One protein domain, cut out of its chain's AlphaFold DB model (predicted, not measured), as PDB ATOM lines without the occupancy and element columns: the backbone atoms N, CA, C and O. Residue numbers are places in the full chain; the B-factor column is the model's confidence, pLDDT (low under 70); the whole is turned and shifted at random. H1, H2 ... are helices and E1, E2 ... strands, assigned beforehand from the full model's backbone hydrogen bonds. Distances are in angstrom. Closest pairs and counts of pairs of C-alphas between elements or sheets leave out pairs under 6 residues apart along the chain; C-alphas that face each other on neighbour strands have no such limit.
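What this domain is: This is residues 6 to 125 of the 127 residues of an uncharacterized protein of Nocardioides sp. HDW12B (UniProt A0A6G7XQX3). A twisted slab of four antiparallel strands, E2, E3, E4 and E7, has the helix H3 lying over one face and running along its strands, with the two short helices H1 and H2 beside H3 near the E7 edge. Past the E2 edge a small second sheet of three short strands, E1, E6 and E5, extends away from the slab, with the hairpin of E5 and E6 at its far side. The printed part has 120 residues, with three named helices and seven named strands in the order H1, H2, H3, E1, E2, E3, E4, E5, E6, E7, and the class is mixed, helices and strands. The sheets run E2, E3, E4, E7 and E1, E6, E5, both antiparallel throughout. The whole is compact, with a radius of gyration of the C-alphas of 13.5 A, and spans 38 by 36 by 24 A.

Where its parts are: Residues 6 to 7, before the first named element, pair in parallel with residues 116 to 117. H1 is residues 13 to 16, and its C-alpha 13 is at (122.478, 138.252, 168.182). H2 is residues 18 to 22, and H3, the longest helix, is residues 27 to 37, 15.3 A from first to last C-alpha. E1 is residues 42 to 45. E2 is residues 50 to 55, 16.9 A long, and begins with C-alpha 50 at (108.826, 140.009, 184.050). E3 is residues 60 to 66, 19.6 A long, and E4 is residues 72 to 80, 25.3 A long. After residues 81 to 99, which hold no named element, E5 is residues 100 to 103 and E6 residues 107 to 110. E7, residues 115 to 124, is 25.8 A from first to last C-alpha, bends by 58 degrees at residue 118 and ends with C-alpha 124 at (121.896, 137.515, 190.289).

How they stand to each other: In the larger sheet E2, E3 and E4 form a meander, each strand the antiparallel neighbour of the one before. E2 and E3 are a hairpin, with N 52 and O 64 at 3.0 A. E3 and E4 are another hairpin, with N 63 and O 76 at 2.8 A. The inner strand E4 also pairs with the edge strand E7, with N 75 and O 121 at 2.9 A. H3 is on one face of this sheet, in two layers, a helix over a sheet, at a height over the sheet of 9.6 A. H3 lies over E4, and on the local plane its line and that of E4 stand at 1 degrees, along the strands. H2 touches H3, with the closest C-alphas, those of Ile 21 and Ser 30, 5.6 A apart. H1 and H3 only just touch, with 3 pairs of C-alphas within 8 A, the closest being Pro 13 and Leu 37 at 6.3 A. H1 and H2 each only graze the larger sheet. In the smaller sheet the inner strand E6 pairs with E1, N 44 and O 108 being 2.8 A apart, and with E5 in a hairpin, N 101 and O 109 being 2.9 A apart. The closest C-alphas of E1 and E2 are those of Ser 44 and Glu 50, 5.1 A apart. E5 is apart from E2, E3, E4 and E7. In H2 and H3 every O i to N i+4 pair is within hydrogen-bond range, and H1 is too short for such a pair.

The domain as a whole: The two C-alphas farthest apart, those of Gly 69 and Ser 85, are 39.5 A apart. The printed part has no cut. The link from E4 to E5 is long, 19 residues, and the other links between named elements are tight. Mean pLDDT of the printed part is 88.2, and residues 82 to 83 and 92 to 96, within that long link, are under 70.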
ATOM      1  N   ALA A   6     120.110 143.817 165.240       91.88
ATOM      2  CA  ALA A   6     121.480 143.365 165.040       91.88
ATOM      3  C   ALA A   6     122.331 143.679 166.265       91.88
ATOM      4  O   ALA A   6     121.970 144.506 167.098       91.88
ATOM      5  N   THR A   7     123.494 143.055 166.387       92.44
ATOM      6  CA  THR A   7     124.495 143.508 167.359       92.44
ATOM      7  C   THR A   7     125.252 144.731 166.835       92.44
ATOM      8  O   THR A   7     125.129 145.112 165.670       92.44
ATOM      9  N   ARG A   8     126.111 145.344 167.666       89.44
ATOM     10  CA  ARG A   8     126.990 146.450 167.225       89.44
ATOM     11  C   ARG A   8     127.867 146.119 166.013       89.44
ATOM     12  O   ARG A   8     128.226 147.032 165.281       89.44
ATOM     13  N   SER A   9     128.227 144.853 165.810       88.94
ATOM     14  CA  SER A   9     129.017 144.416 164.651       88.94
ATOM     15  C   SER A   9     128.159 144.058 163.434       88.94
ATOM     16  O   SER A   9     128.699 143.560 162.453       88.94
ATOM     17  N   GLY A  10     126.837 144.254 163.498       87.44
ATOM     18  CA  GLY A  10     125.903 143.848 162.446       87.44
ATOM     19  C   GLY A  10     125.646 142.339 162.388       87.44
ATOM     20  O   GLY A  10     125.089 141.860 161.407       87.44
ATOM     21  N   ALA A  11     126.065 141.580 163.406       88.38
ATOM     22  CA  ALA A  11     125.878 140.133 163.447       88.38
ATOM     23  C   ALA A  11     124.507 139.760 164.029       88.38
ATOM     24  O   ALA A  11     123.919 140.523 164.800       88.38
ATOM     25  N   ASP A  12     124.043 138.551 163.702       89.19
ATOM     26  CA  ASP A  12     122.881 137.936 164.345       89.19
ATOM     27  C   ASP A  12     123.152 137.772 165.859       89.19
ATOM     28  O   ASP A  12     124.118 137.088 166.243       89.19
ATOM     29  N   PRO A  13     122.321 138.369 166.737       91.62
ATOM     30  CA  PRO A  13     122.478 138.252 168.182       91.62
ATOM     31  C   PRO A  13     122.487 136.812 168.705       91.62
ATOM     32  O   PRO A  13     123.227 136.508 169.644       91.62
ATOM     33  N   LEU A  14     121.697 135.912 168.110       93.19
ATOM     34  CA  LEU A  14     121.631 134.515 168.538       93.19
ATOM     35  C   LEU A  14     122.926 133.772 168.252       93.19
ATOM     36  O   LEU A  14     123.316 132.918 169.049       93.19
ATOM     37  N   ILE A  15     123.594 134.101 167.146       92.50
ATOM     38  CA  ILE A  15     124.895 133.525 166.804       92.50
ATOM     39  C   ILE A  15     125.954 134.091 167.749       92.50
ATOM     40  O   ILE A  15     126.676 133.331 168.397       92.50
ATOM     41  N   GLN A  16     126.018 135.418 167.885       92.00
ATOM     42  CA  GLN A  16     127.066 136.070 168.668       92.00
ATOM     43  C   GLN A  16     127.000 135.725 170.162       92.00
ATOM     44  O   GLN A  16     128.036 135.633 170.824       92.00
ATOM     45  N   TRP A  17     125.800 135.536 170.716       93.62
ATOM     46  CA  TRP A  17     125.603 135.325 172.153       93.62
ATOM     47  C   TRP A  17     125.125 133.920 172.525       93.62
ATOM     48  O   TRP A  17     124.775 133.693 173.683       93.62
ATOM     49  N   ALA A  18     125.188 132.952 171.604       90.12
ATOM     50  CA  ALA A  18     124.730 131.576 171.823       90.12
ATOM     51  C   ALA A  18     125.227 130.954 173.141       90.12
ATOM     52  O   ALA A  18     124.442 130.325 173.850       90.12
ATOM     53  N   LEU A  19     126.513 131.135 173.469       88.56
ATOM     54  CA  LEU A  19     127.118 130.621 174.704       88.56
ATOM     55  C   LEU A  19     126.638 131.374 175.949       88.56
ATOM     56  O   LEU A  19     126.327 130.746 176.952       88.56
ATOM     57  N   ARG A  20     126.508 132.705 175.881       91.00
ATOM     58  CA  ARG A  20     126.025 133.515 177.013       91.00
ATOM     59  C   ARG A  20     124.591 133.157 177.381       91.00
ATOM     60  O   ARG A  20     124.295 132.987 178.552       91.00
ATOM     61  N   ILE A  21     123.730 132.970 176.379       91.12
ATOM     62  CA  ILE A  21     122.328 132.574 176.572       91.12
ATOM     63  C   ILE A  21     122.225 131.220 177.295       91.12
ATOM     64  O   ILE A  21     121.305 131.026 178.084       91.12
ATOM     65  N   LYS A  22     123.152 130.284 177.039       86.06
ATOM     66  CA  LYS A  22     123.176 128.965 177.694       86.06
ATOM     67  C   LYS A  22     123.572 129.027 179.175       86.06
ATOM     68  O   LYS A  22     123.223 128.115 179.908       86.06
ATOM     69  N   ASN A  23     124.256 130.083 179.613       87.06
ATOM     70  CA  ASN A  23     124.781 130.195 180.977       87.06
ATOM     71  C   ASN A  23     123.768 130.755 181.995       87.06
ATOM     72  O   ASN A  23     124.132 130.964 183.144       87.06
ATOM     73  N   PHE A  24     122.524 131.021 181.591       84.81
ATOM     74  CA  PHE A  24     121.481 131.556 182.477       84.81
ATOM     75  C   PHE A  24     120.802 130.502 183.370       84.81
ATOM     76  O   PHE A  24     119.912 130.865 184.129       84.81
ATOM     77  N   ASP A  25     121.182 129.224 183.259       79.81
ATOM     78  CA  ASP A  25     120.722 128.092 184.093       79.81
ATOM     79  C   ASP A  25     119.192 128.006 184.320       79.81
ATOM     80  O   ASP A  25     118.697 127.484 185.311       79.81
ATOM     81  N   SER A  26     118.416 128.543 183.375       87.69
ATOM     82  CA  SER A  26     116.957 128.478 183.329       87.69
ATOM     83  C   SER A  26     116.538 128.339 181.872       87.69
ATOM     84  O   SER A  26     116.784 129.221 181.045       87.69
ATOM     85  N   SER A  27     115.919 127.203 181.541       89.81
ATOM     86  CA  SER A  27     115.487 126.916 180.167       89.81
ATOM     87  C   SER A  27     114.440 127.919 179.668       89.81
ATOM     88  O   SER A  27     114.480 128.322 178.504       89.81
ATOM     89  N   GLU A  28     113.575 128.387 180.565       92.06
ATOM     90  CA  GLU A  28     112.540 129.390 180.314       92.06
ATOM     91  C   GLU A  28     113.152 130.764 180.042       92.06
ATOM     92  O   GLU A  28     112.840 131.380 179.022       92.06
ATOM     93  N   LEU A  29     114.101 131.210 180.876       92.94
ATOM     94  CA  LEU A  29     114.797 132.480 180.666       92.94
ATOM     95  C   LEU A  29     115.602 132.458 179.362       92.94
ATOM     96  O   LEU A  29     115.548 133.407 178.579       92.94
ATOM     97  N   SER A  30     116.308 131.359 179.076       93.81
ATOM     98  CA  SER A  30     117.017 131.187 177.807       93.81
ATOM     99  C   SER A  30     116.066 131.209 176.606       93.81
ATOM    100  O   SER A  30     116.422 131.769 175.567       93.81
ATOM    101  N   ALA A  31     114.878 130.606 176.708       93.38
ATOM    102  CA  ALA A  31     113.881 130.601 175.638       93.38
ATOM    103  C   ALA A  31     113.275 131.995 175.413       93.38
ATOM    104  O   ALA A  31     113.237 132.461 174.270       93.38
ATOM    105  N   ALA A  32     112.884 132.683 176.489       94.12
ATOM    106  CA  ALA A  32     112.382 134.053 176.442       94.12
ATOM    107  C   ALA A  32     113.428 134.998 175.840       94.12
ATOM    108  O   ALA A  32     113.144 135.746 174.907       94.12
ATOM    109  N   LEU A  33     114.682 134.893 176.284       94.75
ATOM    110  CA  LEU A  33     115.769 135.699 175.748       94.75
ATOM    111  C   LEU A  33     115.985 135.432 174.251       94.75
ATOM    112  O   LEU A  33     116.097 136.373 173.473       94.75
ATOM    113  N   ARG A  34     115.978 134.168 173.807       95.44
ATOM    114  CA  ARG A  34     116.084 133.847 172.371       95.44
ATOM    115  C   ARG A  34     114.952 134.460 171.562       95.44
ATOM    116  O   ARG A  34     115.220 134.989 170.491       95.44
ATOM    117  N   ALA A  35     113.717 134.379 172.054       94.44
ATOM    118  CA  ALA A  35     112.561 134.976 171.399       94.44
ATOM    119  C   ALA A  35     112.716 136.503 171.294       94.44
ATOM    120  O   ALA A  35     112.601 137.056 170.200       94.44
ATOM    121  N   PHE A  36     113.081 137.159 172.392       94.25
ATOM    122  CA  PHE A  36     113.282 138.604 172.443       94.25
ATOM    123  C   PHE A  36     114.348 139.097 171.463       94.25
ATOM    124  O   PHE A  36     114.110 140.030 170.700       94.25
ATOM    125  N   LEU A  37     115.511 138.435 171.440       93.75
ATOM    126  CA  LEU A  37     116.668 138.828 170.627       93.75
ATOM    127  C   LEU A  37     116.424 138.733 169.111       93.75
ATOM    128  O   LEU A  37     117.179 139.330 168.350       93.75
ATOM    129  N   VAL A  38     115.388 138.009 168.674       92.56
ATOM    130  CA  VAL A  38     114.970 137.927 167.260       92.56
ATOM    131  C   VAL A  38     113.654 138.653 166.984       92.56
ATOM    132  O   VAL A  38     113.020 138.414 165.960       92.56
ATOM    133  N   GLY A  39     113.210 139.509 167.907       91.38
ATOM    134  CA  GLY A  39     112.019 140.337 167.720       91.38
ATOM    135  C   GLY A  39     110.706 139.578 167.848       91.38
ATOM    136  O   GLY A  39     109.670 140.070 167.397       91.38
ATOM    137  N   ARG A  40     110.705 138.368 168.425       94.25
ATOM    138  CA  ARG A  40     109.446 137.701 168.779       94.25
ATOM    139  C   ARG A  40     108.847 138.366 170.016       94.25
ATOM    140  O   ARG A  40     109.596 138.756 170.913       94.25
ATOM    141  N   PRO A  41     107.510 138.468 170.075       92.00
ATOM    142  CA  PRO A  41     106.840 139.061 171.215       92.00
ATOM    143  C   PRO A  41     107.074 138.232 172.483       92.00
ATOM    144  O   PRO A  41     106.947 137.006 172.467       92.00
ATOM    145  N   LEU A  42     107.382 138.920 173.577       93.56
ATOM    146  CA  LEU A  42     107.363 138.405 174.936       93.56
ATOM    147  C   LEU A  42     106.153 138.965 175.665       93.56
ATOM    148  O   LEU A  42     105.982 140.180 175.736       93.56
ATOM    149  N   VAL A  43     105.331 138.090 176.229       93.06
ATOM    150  CA  VAL A  43     104.213 138.507 177.074       93.06
ATOM    151  C   VAL A  43     104.699 138.489 178.513       93.06
ATOM    152  O   VAL A  43     104.922 137.425 179.081       93.06
ATOM    153  N   SER A  44     104.902 139.672 179.080       90.50
ATOM    154  CA  SER A  44     105.097 139.823 180.514       90.50
ATOM    155  C   SER A  44     103.722 139.797 181.169       90.50
ATOM    156  O   SER A  44     102.891 140.653 180.868       90.50
ATOM    157  N   LYS A  45     103.476 138.781 181.992       87.88
ATOM    158  CA  LYS A  45     102.215 138.522 182.689       87.88
ATOM    159  C   LYS A  45     102.539 138.050 184.100       87.88
ATOM    160  O   LYS A  45     103.547 137.361 184.296       87.88
ATOM    161  N   ASP A  46     101.688 138.421 185.050       78.94
ATOM    162  CA  ASP A  46     101.872 138.144 186.472       78.94
ATOM    163  C   ASP A  46     102.283 136.693 186.758       78.94
ATOM    164  O   ASP A  46     101.591 135.738 186.400       78.94
ATOM    165  N   GLY A  47     103.433 136.552 187.423       77.69
ATOM    166  CA  GLY A  47     103.957 135.284 187.930       77.69
ATOM    167  C   GLY A  47     104.754 134.431 186.938       77.69
ATOM    168  O   GLY A  47     105.394 133.481 187.381       77.69
ATOM    169  N   GLU A  48     104.774 134.756 185.641       86.50
ATOM    170  CA  GLU A  48     105.427 133.915 184.618       86.50
ATOM    171  C   GLU A  48     106.720 134.531 184.066       86.50
ATOM    172  O   GLU A  48     107.762 133.881 183.998       86.50
ATOM    173  N   LEU A  49     106.662 135.801 183.666       92.44
ATOM    174  CA  LEU A  49     107.766 136.509 183.026       92.44
ATOM    175  C   LEU A  49     107.647 137.995 183.328       92.44
ATOM    176  O   LEU A  49     106.624 138.626 183.057       92.44
ATOM    177  N   GLU A  50     108.734 138.581 183.802       93.44
ATOM    178  CA  GLU A  50     108.826 140.009 184.050       93.44
ATOM    179  C   GLU A  50     109.807 140.650 183.084       93.44
ATOM    180  O   GLU A  50     110.974 140.263 182.995       93.44
ATOM    181  N   VAL A  51     109.315 141.652 182.360       93.44
ATOM    182  CA  VAL A  51     110.133 142.488 181.488       93.44
ATOM    183  C   VAL A  51     110.039 143.922 181.986       93.44
ATOM    184  O   VAL A  51     108.953 144.495 182.065       93.44
ATOM    185  N   SER A  52     111.182 144.508 182.323       91.19
ATOM    186  CA  SER A  52     111.283 145.915 182.705       91.19
ATOM    187  C   SER A  52     112.310 146.627 181.838       91.19
ATOM    188  O   SER A  52     113.219 146.006 181.289       91.19
ATOM    189  N   ALA A  53     112.162 147.940 181.689       91.62
ATOM    190  CA  ALA A  53     113.104 148.748 180.935       91.62
ATOM    191  C   ALA A  53     113.473 150.022 181.691       91.62
ATOM    192  O   ALA A  53     112.625 150.685 182.286       91.62
ATOM    193  N   MET A  54     114.751 150.381 181.628       91.69
ATOM    194  CA  MET A  54     115.309 151.592 182.216       91.69
ATOM    195  C   MET A  54     116.062 152.375 181.145       91.69
ATOM    196  O   MET A  54     116.973 151.848 180.503       91.69
ATOM    197  N   GLN A  55     115.713 153.647 180.965       90.94
ATOM    198  CA  GLN A  55     116.433 154.530 180.051       90.94
ATOM    199  C   GLN A  55     117.764 154.956 180.677       90.94
ATOM    200  O   GLN A  55     117.793 155.439 181.805       90.94
ATOM    201  N   LEU A  56     118.868 154.772 179.948       90.44
ATOM    202  CA  LEU A  56     120.219 155.148 180.391       90.44
ATOM    203  C   LEU A  56     120.803 156.330 179.602       90.44
ATOM    204  O   LEU A  56     121.858 156.847 179.955       90.44
ATOM    205  N   GLY A  57     120.140 156.743 178.522       85.62
ATOM    206  CA  GLY A  57     120.528 157.859 177.666       85.62
ATOM    207  C   GLY A  57     119.417 158.205 176.674       85.62
ATOM    208  O   GLY A  57     118.338 157.615 176.722       85.62
ATOM    209  N   SER A  58     119.675 159.137 175.754       83.62
ATOM    210  CA  SER A  58     118.669 159.582 174.775       83.62
ATOM    211  C   SER A  58     118.194 158.464 173.849       83.62
ATOM    212  O   SER A  58     117.027 158.456 173.481       83.62
ATOM    213  N   ASP A  59     119.070 157.514 173.505       87.25
ATOM    214  CA  ASP A  59     118.762 156.407 172.598       87.25
ATOM    215  C   ASP A  59     119.060 155.008 173.157       87.25
ATOM    216  O   ASP A  59     118.867 154.021 172.446       87.25
ATOM    217  N   ILE A  60     119.490 154.907 174.421       90.94
ATOM    218  CA  ILE A  60     119.902 153.651 175.065       90.94
ATOM    219  C   ILE A  60     118.947 153.288 176.201       90.94
ATOM    220  O   ILE A  60     118.741 154.065 177.135       90.94
ATOM    221  N   CYS A  61     118.447 152.057 176.159       92.75
ATOM    222  CA  CYS A  61     117.667 151.435 177.219       92.75
ATOM    223  C   CYS A  61     118.339 150.142 177.687       92.75
ATOM    224  O   CYS A  61     118.914 149.397 176.895       92.75
ATOM    225  N   ARG A  62     118.242 149.850 178.980       93.50
ATOM    226  CA  ARG A  62     118.470 148.510 179.517       93.50
ATOM    227  C   ARG A  62     117.124 147.826 179.639       93.50
ATOM    228  O   ARG A  62     116.258 148.364 180.317       93.50
ATOM    229  N   VAL A  63     116.960 146.676 179.000       94.00
ATOM    230  CA  VAL A  63     115.793 145.814 179.181       94.00
ATOM    231  C   VAL A  63     116.214 144.627 180.033       94.00
ATOM    232  O   VAL A  63     117.154 143.920 179.679       94.00
ATOM    233  N   SER A  64     115.532 144.430 181.152       94.81
ATOM    234  CA  SER A  64     115.751 143.324 182.076       94.81
ATOM    235  C   SER A  64     114.638 142.298 181.899       94.81
ATOM    236  O   SER A  64     113.463 142.652 181.963       94.81
ATOM    237  N   ILE A  65     115.010 141.037 181.689       94.94
ATOM    238  CA  ILE A  65     114.096 139.898 181.560       94.94
ATOM    239  C   ILE A  65     114.342 138.956 182.732       94.94
ATOM    240  O   ILE A  65     115.469 138.500 182.948       94.94
ATOM    241  N   ARG A  66     113.284 138.660 183.481       94.00
ATOM    242  CA  ARG A  66     113.322 137.869 184.709       94.00
ATOM    243  C   ARG A  66     112.222 136.816 184.685       94.00
ATOM    244  O   ARG A  66     111.096 137.102 184.294       94.00
ATOM    245  N   ILE A  67     112.555 135.616 185.144       93.19
ATOM    246  CA  ILE A  67     111.577 134.584 185.496       93.19
ATOM    247  C   ILE A  67     111.489 134.572 187.028       93.19
ATOM    248  O   ILE A  67     112.533 134.420 187.676       93.19
ATOM    249  N   PRO A  68     110.310 134.781 187.638       90.19
ATOM    250  CA  PRO A  68     110.162 134.683 189.088       90.19
ATOM    251  C   PRO A  68     110.695 133.345 189.624       90.19
ATOM    252  O   PRO A  68     110.390 132.283 189.092       90.19
ATOM    253  N   GLY A  69     111.534 133.394 190.660       86.25
ATOM    254  CA  GLY A  69     112.170 132.205 191.242       86.25
ATOM    255  C   GLY A  69     113.406 131.672 190.500       86.25
ATOM    256  O   GLY A  69     114.089 130.802 191.038       86.25
ATOM    257  N   ALA A  70     113.751 132.193 189.317       89.50
ATOM    258  CA  ALA A  70     115.008 131.845 188.651       89.50
ATOM    259  C   ALA A  70     116.210 132.569 189.295       89.50
ATOM    260  O   ALA A  70     116.059 133.698 189.763       89.50
ATOM    261  N   PRO A  71     117.417 131.972 189.286       90.06
ATOM    262  CA  PRO A  71     118.594 132.533 189.963       90.06
ATOM    263  C   PRO A  71     119.171 133.785 189.290       90.06
ATOM    264  O   PRO A  71     119.931 134.527 189.913       90.06
ATOM    265  N   TYR A  72     118.826 134.034 188.027       92.19
ATOM    266  CA  TYR A  72     119.434 135.088 187.222       92.19
ATOM    267  C   TYR A  72     118.398 135.977 186.536       92.19
ATOM    268  O   TYR A  72     117.298 135.545 186.191       92.19
ATOM    269  N   VAL A  73     118.802 137.220 186.283       94.56
ATOM    270  CA  VAL A  73     118.106 138.188 185.429       94.56
ATOM    271  C   VAL A  73     118.983 138.472 184.211       94.56
ATOM    272  O   VAL A  73     120.191 138.688 184.340       94.56
ATOM    273  N   ALA A  74     118.379 138.482 183.022       95.94
ATOM    274  CA  ALA A  74     119.058 138.841 181.784       95.94
ATOM    275  C   ALA A  74     118.894 140.335 181.497       95.94
ATOM    276  O   ALA A  74     117.791 140.794 181.218       95.94
ATOM    277  N   ASP A  75     119.999 141.073 181.507       95.62
ATOM    278  CA  ASP A  75     120.029 142.488 181.152       95.62
ATOM    279  C   ASP A  75     120.562 142.654 179.724       95.62
ATOM    280  O   ASP A  75     121.704 142.299 179.412       95.62
ATOM    281  N   VAL A  76     119.740 143.227 178.848       95.25
ATOM    282  CA  VAL A  76     120.089 143.547 177.463       95.25
ATOM    283  C   VAL A  76     120.183 145.057 177.316       95.25
ATOM    284  O   VAL A  76     119.212 145.778 177.541       95.25
ATOM    285  N   LEU A  77     121.350 145.557 176.911       94.50
ATOM    286  CA  LEU A  77     121.488 146.956 176.514       94.50
ATOM    287  C   LEU A  77     121.081 147.100 175.050       94.50
ATOM    288  O   LEU A  77     121.705 146.517 174.162       94.50
ATOM    289  N   VAL A  78     120.046 147.895 174.812       93.62
ATOM    290  CA  VAL A  78     119.408 148.105 173.514       93.62
ATOM    291  C   VAL A  78     119.545 149.574 173.131       93.62
ATOM    292  O   VAL A  78     119.335 150.460 173.957       93.62
ATOM    293  N   GLN A  79     119.891 149.839 171.876       92.31
ATOM    294  CA  GLN A  79     119.946 151.182 171.310       92.31
ATOM    295  C   GLN A  79     119.007 151.284 170.113       92.31
ATOM    296  O   GLN A  79     119.111 150.477 169.194       92.31
ATOM    297  N   ALA A  80     118.107 152.266 170.100       89.94
ATOM    298  CA  ALA A  80     117.196 152.449 168.970       89.94
ATOM    299  C   ALA A  80     117.951 152.897 167.704       89.94
ATOM    300  O   ALA A  80     118.908 153.685 167.759       89.94
ATOM    301  N   ARG A  81     117.524 152.392 166.543       84.00
ATOM    302  CA  ARG A  81     118.082 152.734 165.231       84.00
ATOM    303  C   ARG A  81     116.984 152.797 164.180       84.00
ATOM    304  O   ARG A  81     116.405 151.787 163.820       84.00
ATOM    305  N   GLU A  82     116.773 153.979 163.614       68.25
ATOM    306  CA  GLU A  82     115.744 154.186 162.585       68.25
ATOM    307  C   GLU A  82     116.173 153.766 161.172       68.25
ATOM    308  O   GLU A  82     115.333 153.615 160.292       68.25
ATOM    309  N   ARG A  83     117.478 153.615 160.913       68.69
ATOM    310  CA  ARG A  83     118.003 153.343 159.566       68.69
ATOM    311  C   ARG A  83     118.806 152.056 159.552       68.69
ATOM    312  O   ARG A  83     119.972 152.041 159.942       68.69
ATOM    313  N   MET A  84     118.171 150.995 159.075       72.88
ATOM    314  CA  MET A  84     118.778 149.689 158.839       72.88
ATOM    315  C   MET A  84     118.334 149.153 157.479       72.88
ATOM    316  O   MET A  84     117.275 149.520 156.979       72.88
ATOM    317  N   SER A  85     119.149 148.291 156.870       74.12
ATOM    318  CA  SER A  85     118.869 147.719 155.546       74.12
ATOM    319  C   SER A  85     117.643 146.796 155.513       74.12
ATOM    320  O   SER A  85     117.058 146.625 154.454       74.12
ATOM    321  N   ASP A  86     117.253 146.228 156.657       80.56
ATOM    322  CA  ASP A  86     116.036 145.418 156.847       80.56
ATOM    323  C   ASP A  86     115.221 145.980 158.022       80.56
ATOM    324  O   ASP A  86     114.928 145.293 159.001       80.56
ATOM    325  N   ALA A  87     114.978 147.292 157.985       83.19
ATOM    326  CA  ALA A  87     114.217 147.969 159.021       83.19
ATOM    327  C   ALA A  87     112.758 147.482 159.048       83.19
ATOM    328  O   ALA A  87     112.135 147.250 158.012       83.19
ATOM    329  N   ASP A  88     112.210 147.353 160.252       87.44
ATOM    330  CA  ASP A  88     110.773 147.222 160.469       87.44
ATOM    331  C   ASP A  88     110.061 148.512 160.025       87.44
ATOM    332  O   ASP A  88     110.625 149.603 160.129       87.44
ATOM    333  N   GLU A  89     108.821 148.411 159.544       85.00
ATOM    334  CA  GLU A  89     108.030 149.576 159.113       85.00
ATOM    335  C   GLU A  89     107.659 150.494 160.291       85.00
ATOM    336  O   GLU A  89     107.361 151.674 160.104       85.00
ATOM    337  N   ARG A  90     107.688 149.967 161.522       84.19
ATOM    338  CA  ARG A  90     107.432 150.725 162.749       84.19
ATOM    339  C   ARG A  90     108.640 151.572 163.137       84.19
ATOM    340  O   ARG A  90     109.774 151.101 163.161       84.19
ATOM    341  N   HIS A  91     108.402 152.804 163.570       72.50
ATOM    342  CA  HIS A  91     109.460 153.644 164.128       72.50
ATOM    343  C   HIS A  91     109.922 153.102 165.486       72.50
ATOM    344  O   HIS A  91     109.128 153.030 166.421       72.50
ATOM    345  N   ALA A  92     111.206 152.743 165.615       67.44
ATOM    346  CA  ALA A  92     111.775 152.473 166.932       67.44
ATOM    347  C   ALA A  92     111.848 153.777 167.719       67.44
ATOM    348  O   ALA A  92     112.629 154.668 167.394       67.44
ATOM    349  N   ILE A  93     111.047 153.870 168.775       64.00
ATOM    350  CA  ILE A  93     111.110 154.990 169.702       64.00
ATOM    351  C   ILE A  93     112.110 154.608 170.795       64.00
ATOM    352  O   ILE A  93     111.884 153.610 171.485       64.00
ATOM    353  N   PRO A  94     113.197 155.372 170.995       58.12
ATOM    354  CA  PRO A  94     114.100 155.170 172.118       58.12
ATOM    355  C   PRO A  94     113.406 155.558 173.424       58.12
ATOM    356  O   PRO A  94     113.521 156.671 173.933       58.12
ATOM    357  N   SER A  95     112.632 154.628 173.955       64.12
ATOM    358  CA  SER A  95     111.886 154.800 175.185       64.12
ATOM    359  C   SER A  95     111.772 153.449 175.875       64.12
ATOM    360  O   SER A  95     111.579 152.443 175.185       64.12
ATOM    361  N   PRO A  96     111.803 153.405 177.218       61.69
ATOM    362  CA  PRO A  96     111.471 152.208 177.981       61.69
ATOM    363  C   PRO A  96     110.159 151.556 177.532       61.69
ATOM    364  O   PRO A  96     110.049 150.340 177.557       61.69
ATOM    365  N   ASN A  97     109.196 152.352 177.057       71.38
ATOM    366  CA  ASN A  97     107.897 151.865 176.590       71.38
ATOM    367  C   ASN A  97     107.801 151.727 175.060       71.38
ATOM    368  O   ASN A  97     106.769 151.295 174.557       71.38
ATOM    369  N   GLY A  98     108.841 152.095 174.305       74.88
ATOM    370  CA  GLY A  98     108.806 152.152 172.836       74.88
ATOM    371  C   GLY A  98     108.699 150.788 172.148       74.88
ATOM    372  O   GLY A  98     108.251 150.714 171.008       74.88
ATOM    373  N   TRP A  99     109.064 149.713 172.853       85.62
ATOM    374  CA  TRP A  99     108.942 148.325 172.392       85.62
ATOM    375  C   TRP A  99     107.765 147.574 173.031       85.62
ATOM    376  O   TRP A  99     107.648 146.363 172.854       85.62
ATOM    377  N   ILE A 100     106.882 148.268 173.760       86.75
ATOM    378  CA  ILE A 100     105.620 147.694 174.238       86.75
ATOM    379  C   ILE A 100     104.586 147.838 173.118       86.75
ATOM    380  O   ILE A 100     104.177 148.947 172.784       86.75
ATOM    381  N   THR A 101     104.160 146.722 172.529       85.38
ATOM    382  CA  THR A 101     103.209 146.714 171.401       85.38
ATOM    383  C   THR A 101     101.758 146.557 171.837       85.38
ATOM    384  O   THR A 101     100.848 146.917 171.095       85.38
ATOM    385  N   SER A 102     101.529 146.047 173.047       86.06
ATOM    386  CA  SER A 102     100.213 145.956 173.674       86.06
ATOM    387  C   SER A 102     100.365 145.995 175.191       86.06
ATOM    388  O   SER A 102     101.321 145.430 175.728       86.06
ATOM    389  N   LYS A 103      99.435 146.651 175.886       87.38
ATOM    390  CA  LYS A 103      99.406 146.722 177.348       87.38
ATOM    391  C   LYS A 103      97.966 146.624 177.844       87.38
ATOM    392  O   LYS A 103      97.117 147.407 177.427       87.38
ATOM    393  N   THR A 104      97.717 145.672 178.730       87.00
ATOM    394  CA  THR A 104      96.484 145.516 179.510       87.00
ATOM    395  C   THR A 104      96.788 145.776 180.987       87.00
ATOM    396  O   THR A 104      97.929 146.085 181.330       87.00
ATOM    397  N   GLU A 105      95.785 145.673 181.864       83.19
ATOM    398  CA  GLU A 105      95.989 145.825 183.315       83.19
ATOM    399  C   GLU A 105      96.997 144.794 183.855       83.19
ATOM    400  O   GLU A 105      97.937 145.183 184.541       83.19
ATOM    401  N   ASP A 106      96.893 143.531 183.416       85.88
ATOM    402  CA  ASP A 106      97.689 142.415 183.968       85.88
ATOM    403  C   ASP A 106      98.816 141.908 183.047       85.88
ATOM    404  O   ASP A 106      99.439 140.875 183.309       85.88
ATOM    405  N   ALA A 107      99.037 142.556 181.897       89.62
ATOM    406  CA  ALA A 107     100.025 142.078 180.933       89.62
ATOM    407  C   ALA A 107     100.581 143.176 180.023       89.62
ATOM    408  O   ALA A 107      99.900 144.130 179.648       89.62
ATOM    409  N   ALA A 108     101.825 142.993 179.591       91.56
ATOM    410  CA  ALA A 108     102.467 143.810 178.571       91.56
ATOM    411  C   ALA A 108     103.159 142.918 177.537       91.56
ATOM    412  O   ALA A 108     103.931 142.026 177.883       91.56
ATOM    413  N   THR A 109     102.904 143.171 176.256       92.56
ATOM    414  CA  THR A 109     103.607 142.508 175.154       92.56
ATOM    415  C   THR A 109     104.779 143.366 174.708       92.56
ATOM    416  O   THR A 109     104.593 144.505 174.286       92.56
ATOM    417  N   TRP A 110     105.975 142.797 174.780       93.00
ATOM    418  CA  TRP A 110     107.235 143.415 174.399       93.00
ATOM    419  C   TRP A 110     107.746 142.812 173.100       93.00
ATOM    420  O   TRP A 110     107.871 141.598 172.993       93.00
ATOM    421  N   GLU A 111     108.090 143.634 172.120       92.94
ATOM    422  CA  GLU A 111     108.616 143.176 170.836       92.94
ATOM    423  C   GLU A 111     109.751 144.103 170.398       92.94
ATOM    424  O   GLU A 111     109.528 145.290 170.170       92.94
ATOM    425  N   LEU A 112     110.975 143.577 170.278       92.06
ATOM    426  CA  LEU A 112     112.088 144.352 169.729       92.06
ATOM    427  C   LEU A 112     111.937 144.534 168.223       92.06
ATOM    428  O   LEU A 112     111.545 143.608 167.525       92.06
ATOM    429  N   PHE A 113     112.312 145.710 167.737       91.81
ATOM    430  CA  PHE A 113     112.473 146.043 166.322       91.81
ATOM    431  C   PHE A 113     113.359 147.287 166.196       91.81
ATOM    432  O   PHE A 113     113.444 148.076 167.144       91.81
ATOM    433  N   ASN A 114     113.995 147.469 165.034       91.62
ATOM    434  CA  ASN A 114     114.771 148.661 164.677       91.62
ATOM    435  C   ASN A 114     115.758 149.083 165.781       91.62
ATOM    436  O   ASN A 114     115.735 150.202 166.302       91.62
ATOM    437  N   CYS A 115     116.611 148.148 166.199       91.75
ATOM    438  CA  CYS A 115     117.523 148.346 167.314       91.75
ATOM    439  C   CYS A 115     118.861 147.614 167.161       91.75
ATOM    440  O   CYS A 115     119.009 146.606 166.470       91.75
ATOM    441  N   VAL A 116     119.860 148.145 167.862       92.81
ATOM    442  CA  VAL A 116     121.176 147.539 168.022       92.81
ATOM    443  C   VAL A 116     121.322 147.033 169.444       92.81
ATOM    444  O   VAL A 116     121.185 147.783 170.410       92.81
ATOM    445  N   LEU A 117     121.661 145.757 169.570       93.69
ATOM    446  CA  LEU A 117     121.950 145.124 170.842       93.69
ATOM    447  C   LEU A 117     123.428 145.333 171.172       93.69
ATOM    448  O   LEU A 117     124.338 144.874 170.474       93.69
ATOM    449  N   ILE A 118     123.667 146.093 172.233       94.69
ATOM    450  CA  ILE A 118     124.995 146.523 172.667       94.69
ATOM    451  C   ILE A 118     125.660 145.427 173.490       94.69
ATOM    452  O   ILE A 118     126.828 145.100 173.271       94.69
ATOM    453  N   SER A 119     124.927 144.868 174.447       94.94
ATOM    454  CA  SER A 119     125.429 143.814 175.315       94.94
ATOM    455  C   SER A 119     124.294 142.974 175.884       94.94
ATOM    456  O   SER A 119     123.136 143.386 175.915       94.94
ATOM    457  N   LEU A 120     124.686 141.791 176.347       95.38
ATOM    458  CA  LEU A 120     123.886 140.872 177.136       95.38
ATOM    459  C   LEU A 120     124.700 140.530 178.381       95.38
ATOM    460  O   LEU A 120     125.831 140.045 178.252       95.38
ATOM    461  N   GLN A 121     124.134 140.804 179.548       94.50
ATOM    462  CA  GLN A 121     124.724 140.549 180.856       94.50
ATOM    463  C   GLN A 121     123.782 139.678 181.685       94.50
ATOM    464  O   GLN A 121     122.565 139.749 181.538       94.50
ATOM    465  N   SER A 122     124.371 138.845 182.538       92.56
ATOM    466  CA  SER A 122     123.650 138.138 183.592       92.56
ATOM    467  C   SER A 122     123.969 138.810 184.919       92.56
ATOM    468  O   SER A 122     125.120 139.194 185.146       92.56
ATOM    469  N   ARG A 123     122.962 138.943 185.775       92.62
ATOM    470  CA  ARG A 123     123.115 139.337 187.177       92.62
ATOM    471  C   ARG A 123     122.283 138.415 188.054       92.62
ATOM    472  O   ARG A 123     121.298 137.847 187.580       92.62
ATOM    473  N   GLU A 124     122.676 138.274 189.313       89.50
ATOM    474  CA  GLU A 124     121.896 137.515 190.289       89.50
ATOM    475  C   GLU A 124     120.513 138.152 190.475       89.50
ATOM    476  O   GLU A 124     120.350 139.380 190.434       89.50
ATOM    477  N   ASN A 125     119.502 137.297 190.605       81.75
ATOM    478  CA  ASN A 125     118.153 137.702 190.959       81.75
ATOM    479  C   ASN A 125     118.106 137.867 192.481       81.75
ATOM    480  O   ASN A 125     117.943 136.888 193.208       81.75
TER     481      ASN A 125